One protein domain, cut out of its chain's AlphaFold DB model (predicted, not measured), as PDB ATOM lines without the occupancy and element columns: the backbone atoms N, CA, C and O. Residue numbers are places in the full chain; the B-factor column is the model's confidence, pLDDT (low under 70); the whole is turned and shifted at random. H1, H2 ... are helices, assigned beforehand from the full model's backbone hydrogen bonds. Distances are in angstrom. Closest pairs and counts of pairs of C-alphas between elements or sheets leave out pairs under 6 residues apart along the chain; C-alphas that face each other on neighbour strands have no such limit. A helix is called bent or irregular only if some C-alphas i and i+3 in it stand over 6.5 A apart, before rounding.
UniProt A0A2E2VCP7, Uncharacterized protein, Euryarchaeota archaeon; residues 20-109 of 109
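Overview. This is residues 20 to 109 of the 109 residues of an uncharacterized protein of Euryarchaeota archaeon (UniProt A0A2E2VCP7). The model is an open V of helices: one limb is H1 followed by H2, the other is the long single helix H4, and where the limbs come together H2b and H3 form a helical hairpin, a small head at the corner. H1 turns off at the far end of the first limb, H2 runs nearly straight despite a bend, and H4 sticks out alone from residue 79 onward. The printed part has 90 residues with four named helices in the order H1, H2, H3, H4 and no named strand; its class is all helix. It is extended, with a radius of gyration of the C-alphas of 22.2 A, and flat, with spans of 70 by 43 by 20 A.

Along the chain. H1, residues 20 to 31, begins with C-alpha 20 at (92.408, -19.620, -40.808) and is 16.3 A long. H2, residues 36 to 60, was assigned as one helix by its hydrogen bonds but is bent: C-alphas 49 and 52 are 6.6 A apart. Its arms are H2a, residues 36 to 49, 20.2 A long, and H2b, residues 52 to 60, 12.7 A long. H3, residues 64 to 72, begins with C-alpha 64 at (84.165, -3.172, 7.078) and is 12.2 A long. H4, residues 75 to 107, is 47.3 A long and ends with C-alpha 107 at (115.805, -54.633, -10.353). H4 has a kink of 30 degrees near residue 85; it is neither bent nor irregular, but only just: C-alphas 82 and 85 are 6.1 A apart.

Arrangement. H1 and H2a touch only at the corner by their link, through residues 30 to 31 of H1 and 36 to 38 of H2a; the closest C-alphas are those of Ile 30 and Pro 36, 5.6 A apart. They run the same way at a steep tilt of 50 degrees. H2a and H2b stand at a shallow tilt of 20 degrees. H2b and H3 touch and form a helical hairpin, opposite ways at a shallow tilt of 15 degrees, with the closest C-alphas, those of Phe 55 and Ala 67, 5.0 A apart. H3 and H4 meet only through their link. H4 touches no helix; it is apart from H2a, but only just, at 8.3 A. In H1, H2b and H3 every O i to N i+4 pair is within hydrogen-bond range; in H2a 8 of 10 are, in H4 28 of 29.

Size, cuts and confidence. The two C-alphas farthest apart, those of Asn 61 and Arg 109, are 70.0 A apart. Residues 20 to 28, 42 to 47 and 79 to 109 stand free. The printed part has no cut, and the links from H1 to H2, H2 to H3 and H3 to H4 are tight. The mean pLDDT of the printed part is 89.0; residues 33 to 34 and residue 109, the chain's last, are under 70.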
ATOM      1  N   LEU A  20      92.162 -18.939 -42.078       83.00
ATOM      2  CA  LEU A  20      92.408 -19.620 -40.808       83.00
ATOM      3  C   LEU A  20      93.899 -19.711 -40.458       83.00
ATOM      4  O   LEU A  20      94.240 -19.557 -39.284       83.00
ATOM      5  N   GLY A  21      94.790 -19.893 -41.438       82.81
ATOM      6  CA  GLY A  21      96.229 -19.912 -41.175       82.81
ATOM      7  C   GLY A  21      96.768 -18.530 -40.820       82.81
ATOM      8  O   GLY A  21      97.544 -18.412 -39.876       82.81
ATOM      9  N   VAL A  22      96.241 -17.461 -41.430       84.81
ATOM     10  CA  VAL A  22      96.558 -16.077 -41.022       84.81
ATOM     11  C   VAL A  22      96.176 -15.832 -39.556       84.81
ATOM     12  O   VAL A  22      96.960 -15.266 -38.794       84.81
ATOM     13  N   VAL A  23      95.002 -16.303 -39.119       86.19
ATOM     14  CA  VAL A  23      94.580 -16.199 -37.711       86.19
ATOM     15  C   VAL A  23      95.487 -17.023 -36.789       86.19
ATOM     16  O   VAL A  23      95.854 -16.533 -35.721       86.19
ATOM     17  N   ARG A  24      95.891 -18.238 -37.191       84.06
ATOM     18  CA  ARG A  24      96.823 -19.087 -36.423       84.06
ATOM     19  C   ARG A  24      98.185 -18.412 -36.257       84.06
ATOM     20  O   ARG A  24      98.711 -18.410 -35.147       84.06
ATOM     21  N   VAL A  25      98.716 -17.801 -37.315       83.75
ATOM     22  CA  VAL A  25      99.985 -17.057 -37.283       83.75
ATOM     23  C   VAL A  25      99.881 -15.844 -36.362       83.75
ATOM     24  O   VAL A  25     100.719 -15.681 -35.482       83.75
ATOM     25  N   ILE A  26      98.817 -15.040 -36.477       83.31
ATOM     26  CA  ILE A  26      98.582 -13.895 -35.579       83.31
ATOM     27  C   ILE A  26      98.487 -14.358 -34.122       83.31
ATOM     28  O   ILE A  26      99.057 -13.738 -33.227       83.31
ATOM     29  N   TRP A  27      97.780 -15.460 -33.868       84.25
ATOM     30  CA  TRP A  27      97.655 -16.016 -32.527       84.25
ATOM     31  C   TRP A  27      99.000 -16.485 -31.965       84.25
ATOM     32  O   TRP A  27      99.312 -16.212 -30.803       84.25
ATOM     33  N   TYR A  28      99.811 -17.159 -32.781       81.69
ATOM     34  CA  TYR A  28     101.141 -17.623 -32.395       81.69
ATOM     35  C   TYR A  28     102.086 -16.450 -32.111       81.69
ATOM     36  O   TYR A  28     102.755 -16.442 -31.084       81.69
ATOM     37  N   GLU A  29     102.054 -15.406 -32.935       83.12
ATOM     38  CA  GLU A  29     102.861 -14.199 -32.740       83.12
ATOM     39  C   GLU A  29     102.460 -13.436 -31.463       83.12
ATOM     40  O   GLU A  29     103.306 -12.970 -30.696       83.12
ATOM     41  N   ILE A  30     101.156 -13.360 -31.167       80.81
ATOM     42  CA  ILE A  30     100.656 -12.745 -29.928       80.81
ATOM     43  C   ILE A  30     101.061 -13.568 -28.694       80.81
ATOM     44  O   ILE A  30     101.398 -12.985 -27.658       80.81
ATOM     45  N   SER A  31     101.024 -14.902 -28.787       76.69
ATOM     46  CA  SER A  31     101.228 -15.826 -27.661       76.69
ATOM     47  C   SER A  31     102.659 -16.355 -27.498       76.69
ATOM     48  O   SER A  31     102.971 -16.904 -26.441       76.69
ATOM     49  N   GLY A  32     103.550 -16.126 -28.467       72.00
ATOM     50  CA  GLY A  32     104.921 -16.654 -28.565       72.00
ATOM     51  C   GLY A  32     105.927 -16.167 -27.511       72.00
ATOM     52  O   GLY A  32     107.132 -16.320 -27.671       72.00
ATOM     53  N   GLY A  33     105.464 -15.576 -26.409       63.94
ATOM     54  CA  GLY A  33     106.263 -15.344 -25.203       63.94
ATOM     55  C   GLY A  33     107.033 -14.019 -25.136       63.94
ATOM     56  O   GLY A  33     107.209 -13.509 -24.032       63.94
ATOM     57  N   ILE A  34     107.426 -13.422 -26.268       64.12
ATOM     58  CA  ILE A  34     108.131 -12.114 -26.314       64.12
ATOM     59  C   ILE A  34     107.236 -10.986 -26.875       64.12
ATOM     60  O   ILE A  34     107.513  -9.807 -26.663       64.12
ATOM     61  N   GLY A  35     106.130 -11.338 -27.535       75.88
ATOM     62  CA  GLY A  35     105.188 -10.398 -28.143       75.88
ATOM     63  C   GLY A  35     104.263  -9.662 -27.152       75.88
ATOM     64  O   GLY A  35     104.533  -9.590 -25.947       75.88
ATOM     65  N   PRO A  36     103.124  -9.131 -27.633       81.38
ATOM     66  CA  PRO A  36     102.168  -8.350 -26.841       81.38
ATOM     67  C   PRO A  36     101.747  -9.003 -25.518       81.38
ATOM     68  O   PRO A  36     101.588  -8.305 -24.516       81.38
ATOM     69  N   TRP A  37     101.609 -10.333 -25.471       82.69
ATOM     70  CA  TRP A  37     101.254 -11.046 -24.240       82.69
ATOM     71  C   TRP A  37     102.358 -10.998 -23.174       82.69
ATOM     72  O   TRP A  37     102.066 -10.842 -21.985       82.69
ATOM     73  N   GLY A  38     103.627 -11.062 -23.590       82.69
ATOM     74  CA  GLY A  38     104.780 -10.927 -22.699       82.69
ATOM     75  C   GLY A  38     104.826  -9.552 -22.029       82.69
ATOM     76  O   GLY A  38     105.038  -9.464 -20.820       82.69
ATOM     77  N   ALA A  39     104.526  -8.491 -22.785       85.75
ATOM     78  CA  ALA A  39     104.430  -7.123 -22.272       85.75
ATOM     79  C   ALA A  39     103.154  -6.864 -21.444       85.75
ATOM     80  O   ALA A  39     103.172  -6.069 -20.504       85.75
ATOM     81  N   LEU A  40     102.047  -7.550 -21.748       88.81
ATOM     82  CA  LEU A  40     100.776  -7.406 -21.030       88.81
ATOM     83  C   LEU A  40     100.791  -8.102 -19.659       88.81
ATOM     84  O   LEU A  40     100.187  -7.610 -18.703       88.81
ATOM     85  N   ARG A  41     101.504  -9.224 -19.533       87.88
ATOM     86  CA  ARG A  41     101.608 -10.001 -18.289       87.88
ATOM     87  C   ARG A  41     102.026  -9.172 -17.060       87.88
ATOM     88  O   ARG A  41     101.326  -9.283 -16.051       87.88
ATOM     89  N   PRO A  42     103.088  -8.339 -17.080       89.88
ATOM     90  CA  PRO A  42     103.439  -7.504 -15.930       89.88
ATOM     91  C   PRO A  42     102.368  -6.454 -15.605       89.88
ATOM     92  O   PRO A  42     102.131  -6.183 -14.430       89.88
ATOM     93  N   LEU A  43     101.668  -5.906 -16.606       93.50
ATOM     94  CA  LEU A  43     100.571  -4.957 -16.376       93.50
ATOM     95  C   LEU A  43      99.399  -5.623 -15.647       93.50
ATOM     96  O   LEU A  43      98.911  -5.095 -14.647       93.50
ATOM     97  N   ILE A  44      98.991  -6.813 -16.097       92.31
ATOM     98  CA  ILE A  44      97.956  -7.608 -15.421       92.31
ATOM     99  C   ILE A  44      98.408  -7.952 -13.998       92.31
ATOM    100  O   ILE A  44      97.627  -7.807 -13.059       92.31
ATOM    101  N   ALA A  45      99.668  -8.358 -13.818       90.75
ATOM    102  CA  ALA A  45     100.214  -8.675 -12.502       90.75
ATOM    103  C   ALA A  45     100.156  -7.473 -11.546       90.75
ATOM    104  O   ALA A  45      99.747  -7.640 -10.400       90.75
ATOM    105  N   ILE A  46     100.489  -6.264 -12.014       94.00
ATOM    106  CA  ILE A  46     100.371  -5.031 -11.222       94.00
ATOM    107  C   ILE A  46      98.914  -4.772 -10.831       94.00
ATOM    108  O   ILE A  46      98.635  -4.532  -9.659       94.00
ATOM    109  N   ILE A  47      97.973  -4.859 -11.777       93.25
ATOM    110  CA  ILE A  47      96.543  -4.644 -11.498       93.25
ATOM    111  C   ILE A  47      96.041  -5.643 -10.448       93.25
ATOM    112  O   ILE A  47      95.383  -5.249  -9.486       93.25
ATOM    113  N   LEU A  48      96.388  -6.924 -10.594       90.56
ATOM    114  CA  LEU A  48      96.029  -7.962  -9.629       90.56
ATOM    115  C   LEU A  48      96.678  -7.718  -8.260       90.56
ATOM    116  O   LEU A  48      96.019  -7.887  -7.233       90.56
ATOM    117  N   ALA A  49      97.932  -7.264  -8.232       90.44
ATOM    118  CA  ALA A  49      98.639  -6.925  -7.002       90.44
ATOM    119  C   ALA A  49      98.017  -5.733  -6.261       90.44
ATOM    120  O   ALA A  49      98.198  -5.631  -5.053       90.44
ATOM    121  N   LEU A  50      97.253  -4.862  -6.934       92.06
ATOM    122  CA  LEU A  50      96.534  -3.758  -6.289       92.06
ATOM    123  C   LEU A  50      95.286  -4.218  -5.514       92.06
ATOM    124  O   LEU A  50      94.878  -3.548  -4.565       92.06
ATOM    125  N   ILE A  51      94.685  -5.362  -5.863       89.75
ATOM    126  CA  ILE A  51      93.420  -5.845  -5.274       89.75
ATOM    127  C   ILE A  51      93.489  -5.987  -3.734       89.75
ATOM    128  O   ILE A  51      92.575  -5.502  -3.058       89.75
ATOM    129  N   PRO A  52      94.550  -6.565  -3.132       88.81
ATOM    130  CA  PRO A  52      94.708  -6.603  -1.675       88.81
ATOM    131  C   PRO A  52      94.735  -5.219  -1.017       88.81
ATOM    132  O   PRO A  52      94.168  -5.032   0.062       88.81
ATOM    133  N   PHE A  53      95.330  -4.221  -1.673       90.81
ATOM    134  CA  PHE A  53      95.409  -2.863  -1.135       90.81
ATOM    135  C   PHE A  53      94.043  -2.171  -1.099       90.81
ATOM    136  O   PHE A  53      93.777  -1.411  -0.168       90.81
ATOM    137  N   PHE A  54      93.137  -2.479  -2.036       89.75
ATOM    138  CA  PHE A  54      91.758  -1.982  -1.976       89.75
ATOM    139  C   PHE A  54      91.024  -2.482  -0.727       89.75
ATOM    140  O   PHE A  54      90.366  -1.689  -0.052       89.75
ATOM    141  N   PHE A  55      91.181  -3.760  -0.369       91.25
ATOM    142  CA  PHE A  55      90.644  -4.296   0.886       91.25
ATOM    143  C   PHE A  55      91.209  -3.564   2.106       91.25
ATOM    144  O   PHE A  55      90.440  -3.082   2.940       91.25
ATOM    145  N   ILE A  56      92.538  -3.448   2.181       91.19
ATOM    146  CA  ILE A  56      93.237  -2.808   3.302       91.19
ATOM    147  C   ILE A  56      92.793  -1.346   3.450       91.19
ATOM    148  O   ILE A  56      92.476  -0.901   4.555       91.19
ATOM    149  N   GLY A  57      92.673  -0.612   2.341       91.94
ATOM    150  CA  GLY A  57      92.188   0.767   2.338       91.94
ATOM    151  C   GLY A  57      90.763   0.899   2.886       91.94
ATOM    152  O   GLY A  57      90.497   1.778   3.704       91.94
ATOM    153  N   GLN A  58      89.846  -0.001   2.509       93.69
ATOM    154  CA  GLN A  58      88.488  -0.001   3.071       93.69
ATOM    155  C   GLN A  58      88.463  -0.400   4.552       93.69
ATOM    156  O   GLN A  58      87.647   0.132   5.310       93.69
ATOM    157  N   HIS A  59      89.349  -1.309   4.969       92.06
ATOM    158  CA  HIS A  59      89.479  -1.720   6.362       92.06
ATOM    159  C   HIS A  59      89.923  -0.544   7.248       92.06
ATOM    160  O   HIS A  59      89.279  -0.266   8.259       92.06
ATOM    161  N   PHE A  60      90.943   0.212   6.829       94.44
ATOM    162  CA  PHE A  60      91.395   1.405   7.556       94.44
ATOM    163  C   PHE A  60      90.394   2.564   7.506       94.44
ATOM    164  O   PHE A  60      90.247   3.284   8.491       94.44
ATOM    165  N   ASN A  61      89.622   2.696   6.423       95.19
ATOM    166  CA  ASN A  61      88.521   3.661   6.331       95.19
ATOM    167  C   ASN A  61      87.283   3.261   7.168       95.19
ATOM    168  O   ASN A  61      86.210   3.846   7.014       95.19
ATOM    169  N   ARG A  62      87.392   2.229   8.021       93.75
ATOM    170  CA  ARG A  62      86.311   1.673   8.858       93.75
ATOM    171  C   ARG A  62      85.085   1.203   8.060       93.75
ATOM    172  O   ARG A  62      84.008   0.999   8.617       93.75
ATOM    173  N   GLN A  63      85.229   0.973   6.753       95.38
ATOM    174  CA  GLN A  63      84.159   0.488   5.878       95.38
ATOM    175  C   GLN A  63      84.170  -1.044   5.811       95.38
ATOM    176  O   GLN A  63      84.267  -1.630   4.733       95.38
ATOM    177  N   HIS A  64      84.034  -1.711   6.962       93.12
ATOM    178  CA  HIS A  64      84.165  -3.172   7.078       93.12
ATOM    179  C   HIS A  64      83.226  -3.956   6.151       93.12
ATOM    180  O   HIS A  64      83.621  -4.982   5.608       93.12
ATOM    181  N   ARG A  65      82.014  -3.444   5.894       92.88
ATOM    182  CA  ARG A  65      81.071  -4.069   4.952       92.88
ATOM    183  C   ARG A  65      81.604  -4.083   3.515       92.88
ATOM    184  O   ARG A  65      81.515  -5.104   2.849       92.88
ATOM    185  N   LYS A  66      82.184  -2.972   3.048       91.12
ATOM    186  CA  LYS A  66      82.833  -2.909   1.727       91.12
ATOM    187  C   LYS A  66      84.137  -3.693   1.709       91.12
ATOM    188  O   LYS A  66      84.423  -4.349   0.715       91.12
ATOM    189  N   ALA A  67      84.906  -3.654   2.796       91.38
ATOM    190  CA  ALA A  67      86.115  -4.456   2.931       91.38
ATOM    191  C   ALA A  67      85.792  -5.951   2.778       91.38
ATOM    192  O   ALA A  67      86.453  -6.629   2.006       91.38
ATOM    193  N   ALA A  68      84.723  -6.457   3.399       91.25
ATOM    194  CA  ALA A  68      84.306  -7.850   3.234       91.25
ATOM    195  C   ALA A  68      84.042  -8.222   1.760       91.25
ATOM    196  O   ALA A  68      84.478  -9.278   1.307       91.25
ATOM    197  N   SER A  69      83.407  -7.336   0.986       89.62
ATOM    198  CA  SER A  69      83.218  -7.539  -0.458       89.62
ATOM    199  C   SER A  69      84.548  -7.588  -1.220       89.62
ATOM    200  O   SER A  69      84.743  -8.469  -2.051       89.62
ATOM    201  N   TRP A  70      85.487  -6.689  -0.913       90.12
ATOM    202  CA  TRP A  70      86.827  -6.695  -1.518       90.12
ATOM    203  C   TRP A  70      87.674  -7.901  -1.104       90.12
ATOM    204  O   TRP A  70      88.466  -8.390  -1.904       90.12
ATOM    205  N   PHE A  71      87.496  -8.404   0.117       90.38
ATOM    206  CA  PHE A  71      88.131  -9.631   0.590       90.38
ATOM    207  C   PHE A  71      87.612 -10.855  -0.170       90.38
ATOM    208  O   PHE A  71      88.397 -11.711  -0.561       90.38
ATOM    209  N   ALA A  72      86.308 -10.914  -0.458       91.06
ATOM    210  CA  ALA A  72      85.721 -12.033  -1.192       91.06
ATOM    211  C   ALA A  72      86.341 -12.215  -2.594       91.06
ATOM    212  O   ALA A  72      86.583 -13.339  -3.028       91.06
ATOM    213  N   VAL A  73      86.680 -11.113  -3.273       89.12
ATOM    214  CA  VAL A  73      87.367 -11.130  -4.582       89.12
ATOM    215  C   VAL A  73      88.772 -11.749  -4.498       89.12
ATOM    216  O   VAL A  73      89.296 -12.226  -5.500       89.12
ATOM    217  N   GLN A  74      89.386 -11.793  -3.312       89.94
ATOM    218  CA  GLN A  74      90.733 -12.335  -3.121       89.94
ATOM    219  C   GLN A  74      90.765 -13.855  -2.975       89.94
ATOM    220  O   GLN A  74      91.845 -14.423  -3.099       89.94
ATOM    221  N   PHE A  75      89.636 -14.533  -2.736       91.19
ATOM    222  CA  PHE A  75      89.631 -15.993  -2.553       91.19
ATOM    223  C   PHE A  75      90.340 -16.748  -3.692       91.19
ATOM    224  O   PHE A  75      91.218 -17.558  -3.389       91.19
ATOM    225  N   PRO A  76      90.066 -16.464  -4.982       91.06
ATOM    226  CA  PRO A  76      90.778 -17.107  -6.086       91.06
ATOM    227  C   PRO A  76      92.275 -16.765  -6.119       91.06
ATOM    228  O   PRO A  76      93.103 -17.627  -6.412       91.06
ATOM    229  N   LEU A  77      92.635 -15.520  -5.790       89.38
ATOM    230  CA  LEU A  77      94.027 -15.056  -5.738       89.38
ATOM    231  C   LEU A  77      94.814 -15.778  -4.642       89.38
ATOM    232  O   LEU A  77      95.883 -16.317  -4.913       89.38
ATOM    233  N   ILE A  78      94.266 -15.834  -3.427       91.19
ATOM    234  CA  ILE A  78      94.875 -16.532  -2.290       91.19
ATOM    235  C   ILE A  78      95.005 -18.018  -2.612       91.19
ATOM    236  O   ILE A  78      96.081 -18.582  -2.427       91.19
ATOM    237  N   LEU A  79      93.945 -18.635  -3.147       93.38
ATOM    238  CA  LEU A  79      93.983 -20.033  -3.556       93.38
ATOM    239  C   LEU A  79      95.104 -20.269  -4.565       93.38
ATOM    240  O   LEU A  79      95.871 -21.199  -4.390       93.38
ATOM    241  N   THR A  80      95.262 -19.407  -5.568       90.56
ATOM    242  CA  THR A  80      96.330 -19.548  -6.569       90.56
ATOM    243  C   THR A  80      97.722 -19.445  -5.939       90.56
ATOM    244  O   THR A  80      98.575 -20.290  -6.196       90.56
ATOM    245  N   ILE A  81      97.944 -18.444  -5.079       90.25
ATOM    246  CA  ILE A  81      99.242 -18.205  -4.426       90.25
ATOM    247  C   ILE A  81      99.614 -19.346  -3.475       90.25
ATOM    248  O   ILE A  81     100.786 -19.694  -3.380       90.25
ATOM    249  N   VAL A  82      98.640 -19.928  -2.773       94.50
ATOM    250  CA  VAL A  82      98.871 -21.012  -1.805       94.50
ATOM    251  C   VAL A  82      98.921 -22.378  -2.483       94.50
ATOM    252  O   VAL A  82      99.756 -23.209  -2.138       94.50
ATOM    253  N   LEU A  83      98.050 -22.626  -3.457       95.12
ATOM    254  CA  LEU A  83      97.939 -23.921  -4.117       95.12
ATOM    255  C   LEU A  83      99.121 -24.178  -5.050       95.12
ATOM    256  O   LEU A  83      99.598 -25.303  -5.105       95.12
ATOM    257  N   TRP A  84      99.632 -23.153  -5.741       95.38
ATOM    258  CA  TRP A  84     100.794 -23.301  -6.620       95.38
ATOM    259  C   TRP A  84     102.023 -23.925  -5.930       95.38
ATOM    260  O   TRP A  84     102.488 -24.953  -6.420       95.38
ATOM    261  N   PRO A  85     102.540 -23.402  -4.797       96.38
ATOM    262  CA  PRO A  85     103.692 -24.000  -4.130       96.38
ATOM    263  C   PRO A  85     103.358 -25.372  -3.540       96.38
ATOM    264  O   PRO A  85     104.185 -26.276  -3.607       96.38
ATOM    265  N   VAL A  86     102.144 -25.566  -3.012       97.62
ATOM    266  CA  VAL A  86     101.700 -26.871  -2.498       97.62
ATOM    267  C   VAL A  86     101.736 -27.928  -3.602       97.62
ATOM    268  O   VAL A  86     102.337 -28.983  -3.416       97.62
ATOM    269  N   LEU A  87     101.152 -27.634  -4.764       96.62
ATOM    270  CA  LEU A  87     101.162 -28.534  -5.916       96.62
ATOM    271  C   LEU A  87     102.566 -28.711  -6.499       96.62
ATOM    272  O   LEU A  87     102.896 -29.802  -6.949       96.62
ATOM    273  N   TYR A  88     103.396 -27.668  -6.474       96.38
ATOM    274  CA  TYR A  88     104.787 -27.744  -6.912       96.38
ATOM    275  C   TYR A  88     105.608 -28.707  -6.045       96.38
ATOM    276  O   TYR A  88     106.313 -29.563  -6.566       96.38
ATOM    277  N   PHE A  89     105.498 -28.628  -4.717       98.06
ATOM    278  CA  PHE A  89     106.183 -29.582  -3.842       98.06
ATOM    279  C   PHE A  89     105.580 -30.984  -3.932       98.06
ATOM    280  O   PHE A  89     106.316 -31.970  -3.912       98.06
ATOM    281  N   TRP A  90     104.257 -31.075  -4.076       97.88
ATOM    282  CA  TRP A  90     103.587 -32.348  -4.312       97.88
ATOM    283  C   TRP A  90     104.103 -33.033  -5.580       97.88
ATOM    284  O   TRP A  90     104.401 -34.222  -5.542       97.88
ATOM    285  N   SER A  91     104.268 -32.296  -6.682       97.38
ATOM    286  CA  SER A  91     104.716 -32.872  -7.954       97.38
ATOM    287  C   SER A  91     106.138 -33.433  -7.882       97.38
ATOM    288  O   SER A  91     106.416 -34.453  -8.506       97.38
ATOM    289  N   ILE A  92     107.020 -32.832  -7.076       97.38
ATOM    290  CA  ILE A  92     108.361 -33.375  -6.810       97.38
ATOM    291  C   ILE A  92     108.258 -34.727  -6.095       97.38
ATOM    292  O   ILE A  92     108.919 -35.690  -6.489       97.38
ATOM    293  N   GLY A  93     107.426 -34.809  -5.053       97.56
ATOM    294  CA  GLY A  93     107.210 -36.053  -4.310       97.56
ATOM    295  C   GLY A  93     106.586 -37.150  -5.173       97.56
ATOM    296  O   GLY A  93     107.046 -38.290  -5.152       97.56
ATOM    297  N   ASP A  94     105.587 -36.791  -5.976       97.06
ATOM    298  CA  ASP A  94     104.916 -37.693  -6.911       97.06
ATOM    299  C   ASP A  94     105.895 -38.260  -7.954       97.06
ATOM    300  O   ASP A  94     106.011 -39.478  -8.113       97.06
ATOM    301  N   ALA A  95     106.698 -37.393  -8.580       96.69
ATOM    302  CA  ALA A  95     107.717 -37.803  -9.543       96.69
ATOM    303  C   ALA A  95     108.766 -38.741  -8.923       96.69
ATOM    304  O   ALA A  95     109.191 -39.711  -9.562       96.69
ATOM    305  N   TRP A  96     109.169 -38.487  -7.673       97.31
ATOM    306  CA  TRP A  96     110.094 -39.357  -6.953       97.31
ATOM    307  C   TRP A  96     109.481 -40.738  -6.695       97.31
ATOM    308  O   TRP A  96     110.101 -41.749  -7.032       97.31
ATOM    309  N   TRP A  97     108.246 -40.795  -6.188       96.19
ATOM    310  CA  TRP A  97     107.537 -42.050  -5.927       96.19
ATOM    311  C   TRP A  97     107.398 -42.909  -7.190       96.19
ATOM    312  O   TRP A  97     107.723 -44.101  -7.184       96.19
ATOM    313  N   VAL A  98     106.967 -42.296  -8.297       96.06
ATOM    314  CA  VAL A  98     106.818 -42.972  -9.593       96.06
ATOM    315  C   VAL A  98     108.160 -43.525 -10.080       96.06
ATOM    316  O   VAL A  98     108.234 -44.693 -10.474       96.06
ATOM    317  N   SER A  99     109.228 -42.729 -10.001       93.56
ATOM    318  CA  SER A  99     110.570 -43.124 -10.449       93.56
ATOM    319  C   SER A  99     111.142 -44.271  -9.616       93.56
ATOM    320  O   SER A  99     111.613 -45.266 -10.170       93.56
ATOM    321  N   SER A 100     111.038 -44.193  -8.287       94.62
ATOM    322  CA  SER A 100     111.476 -45.264  -7.386       94.62
ATOM    323  C   SER A 100     110.713 -46.566  -7.626       94.62
ATOM    324  O   SER A 100     111.316 -47.639  -7.635       94.62
ATOM    325  N   GLY A 101     109.408 -46.488  -7.903       92.62
ATOM    326  CA  GLY A 101     108.610 -47.658  -8.264       92.62
ATOM    327  C   GLY A 101     109.062 -48.322  -9.570       92.62
ATOM    328  O   GLY A 101     109.019 -49.546  -9.677       92.62
ATOM    329  N   ILE A 102     109.500 -47.543 -10.567       92.00
ATOM    330  CA  ILE A 102     110.045 -48.082 -11.824       92.00
ATOM    331  C   ILE A 102     111.371 -48.806 -11.566       92.00
ATOM    332  O   ILE A 102     111.520 -49.942 -12.008       92.00
ATOM    333  N   VAL A 103     112.291 -48.196 -10.814       90.12
ATOM    334  CA  VAL A 103     113.600 -48.794 -10.487       90.12
ATOM    335  C   VAL A 103     113.434 -50.118  -9.743       90.12
ATOM    336  O   VAL A 103     113.996 -51.125 -10.165       90.12
ATOM    337  N   ALA A 104     112.589 -50.152  -8.707       88.62
ATOM    338  CA  ALA A 104     112.358 -51.361  -7.917       88.62
ATOM    339  C   ALA A 104     111.827 -52.535  -8.761       88.62
ATOM    340  O   ALA A 104     112.227 -53.680  -8.562       88.62
ATOM    341  N   ARG A 105     110.948 -52.260  -9.735       89.56
ATOM    342  CA  ARG A 105     110.425 -53.291 -10.648       89.56
ATOM    343  C   ARG A 105     111.473 -53.788 -11.639       89.56
ATOM    344  O   ARG A 105     111.458 -54.970 -11.970       89.56
ATOM    345  N   THR A 106     112.341 -52.903 -12.121       86.00
ATOM    346  CA  THR A 106     113.424 -53.258 -13.046       86.00
ATOM    347  C   THR A 106     114.482 -54.118 -12.365       86.00
ATOM    348  O   THR A 106     114.954 -55.060 -12.982       86.00
ATOM    349  N   GLU A 107     114.813 -53.847 -11.101       80.12
ATOM    350  CA  GLU A 107     115.805 -54.633 -10.353       80.12
ATOM    351  C   GLU A 107     115.277 -56.001  -9.891       80.12
ATOM    352  O   GLU A 107     116.043 -56.941  -9.714       80.12
ATOM    353  N   SER A 108     113.957 -56.148  -9.736       70.12
ATOM    354  CA  SER A 108     113.321 -57.436  -9.413       70.12
ATOM    355  C   SER A 108     113.150 -58.400 -10.603       70.12
ATOM    356  O   SER A 108     112.567 -59.471 -10.429       70.12
ATOM    357  N   ARG A 109     113.592 -58.013 -11.807       52.00
ATOM    358  CA  ARG A 109     113.558 -58.816 -13.040       52.00
ATOM    359  C   ARG A 109     114.956 -59.251 -13.444       52.00
ATOM    360  O   ARG A 109     115.051 -60.389 -13.950       52.00
TER     361      ARG A 109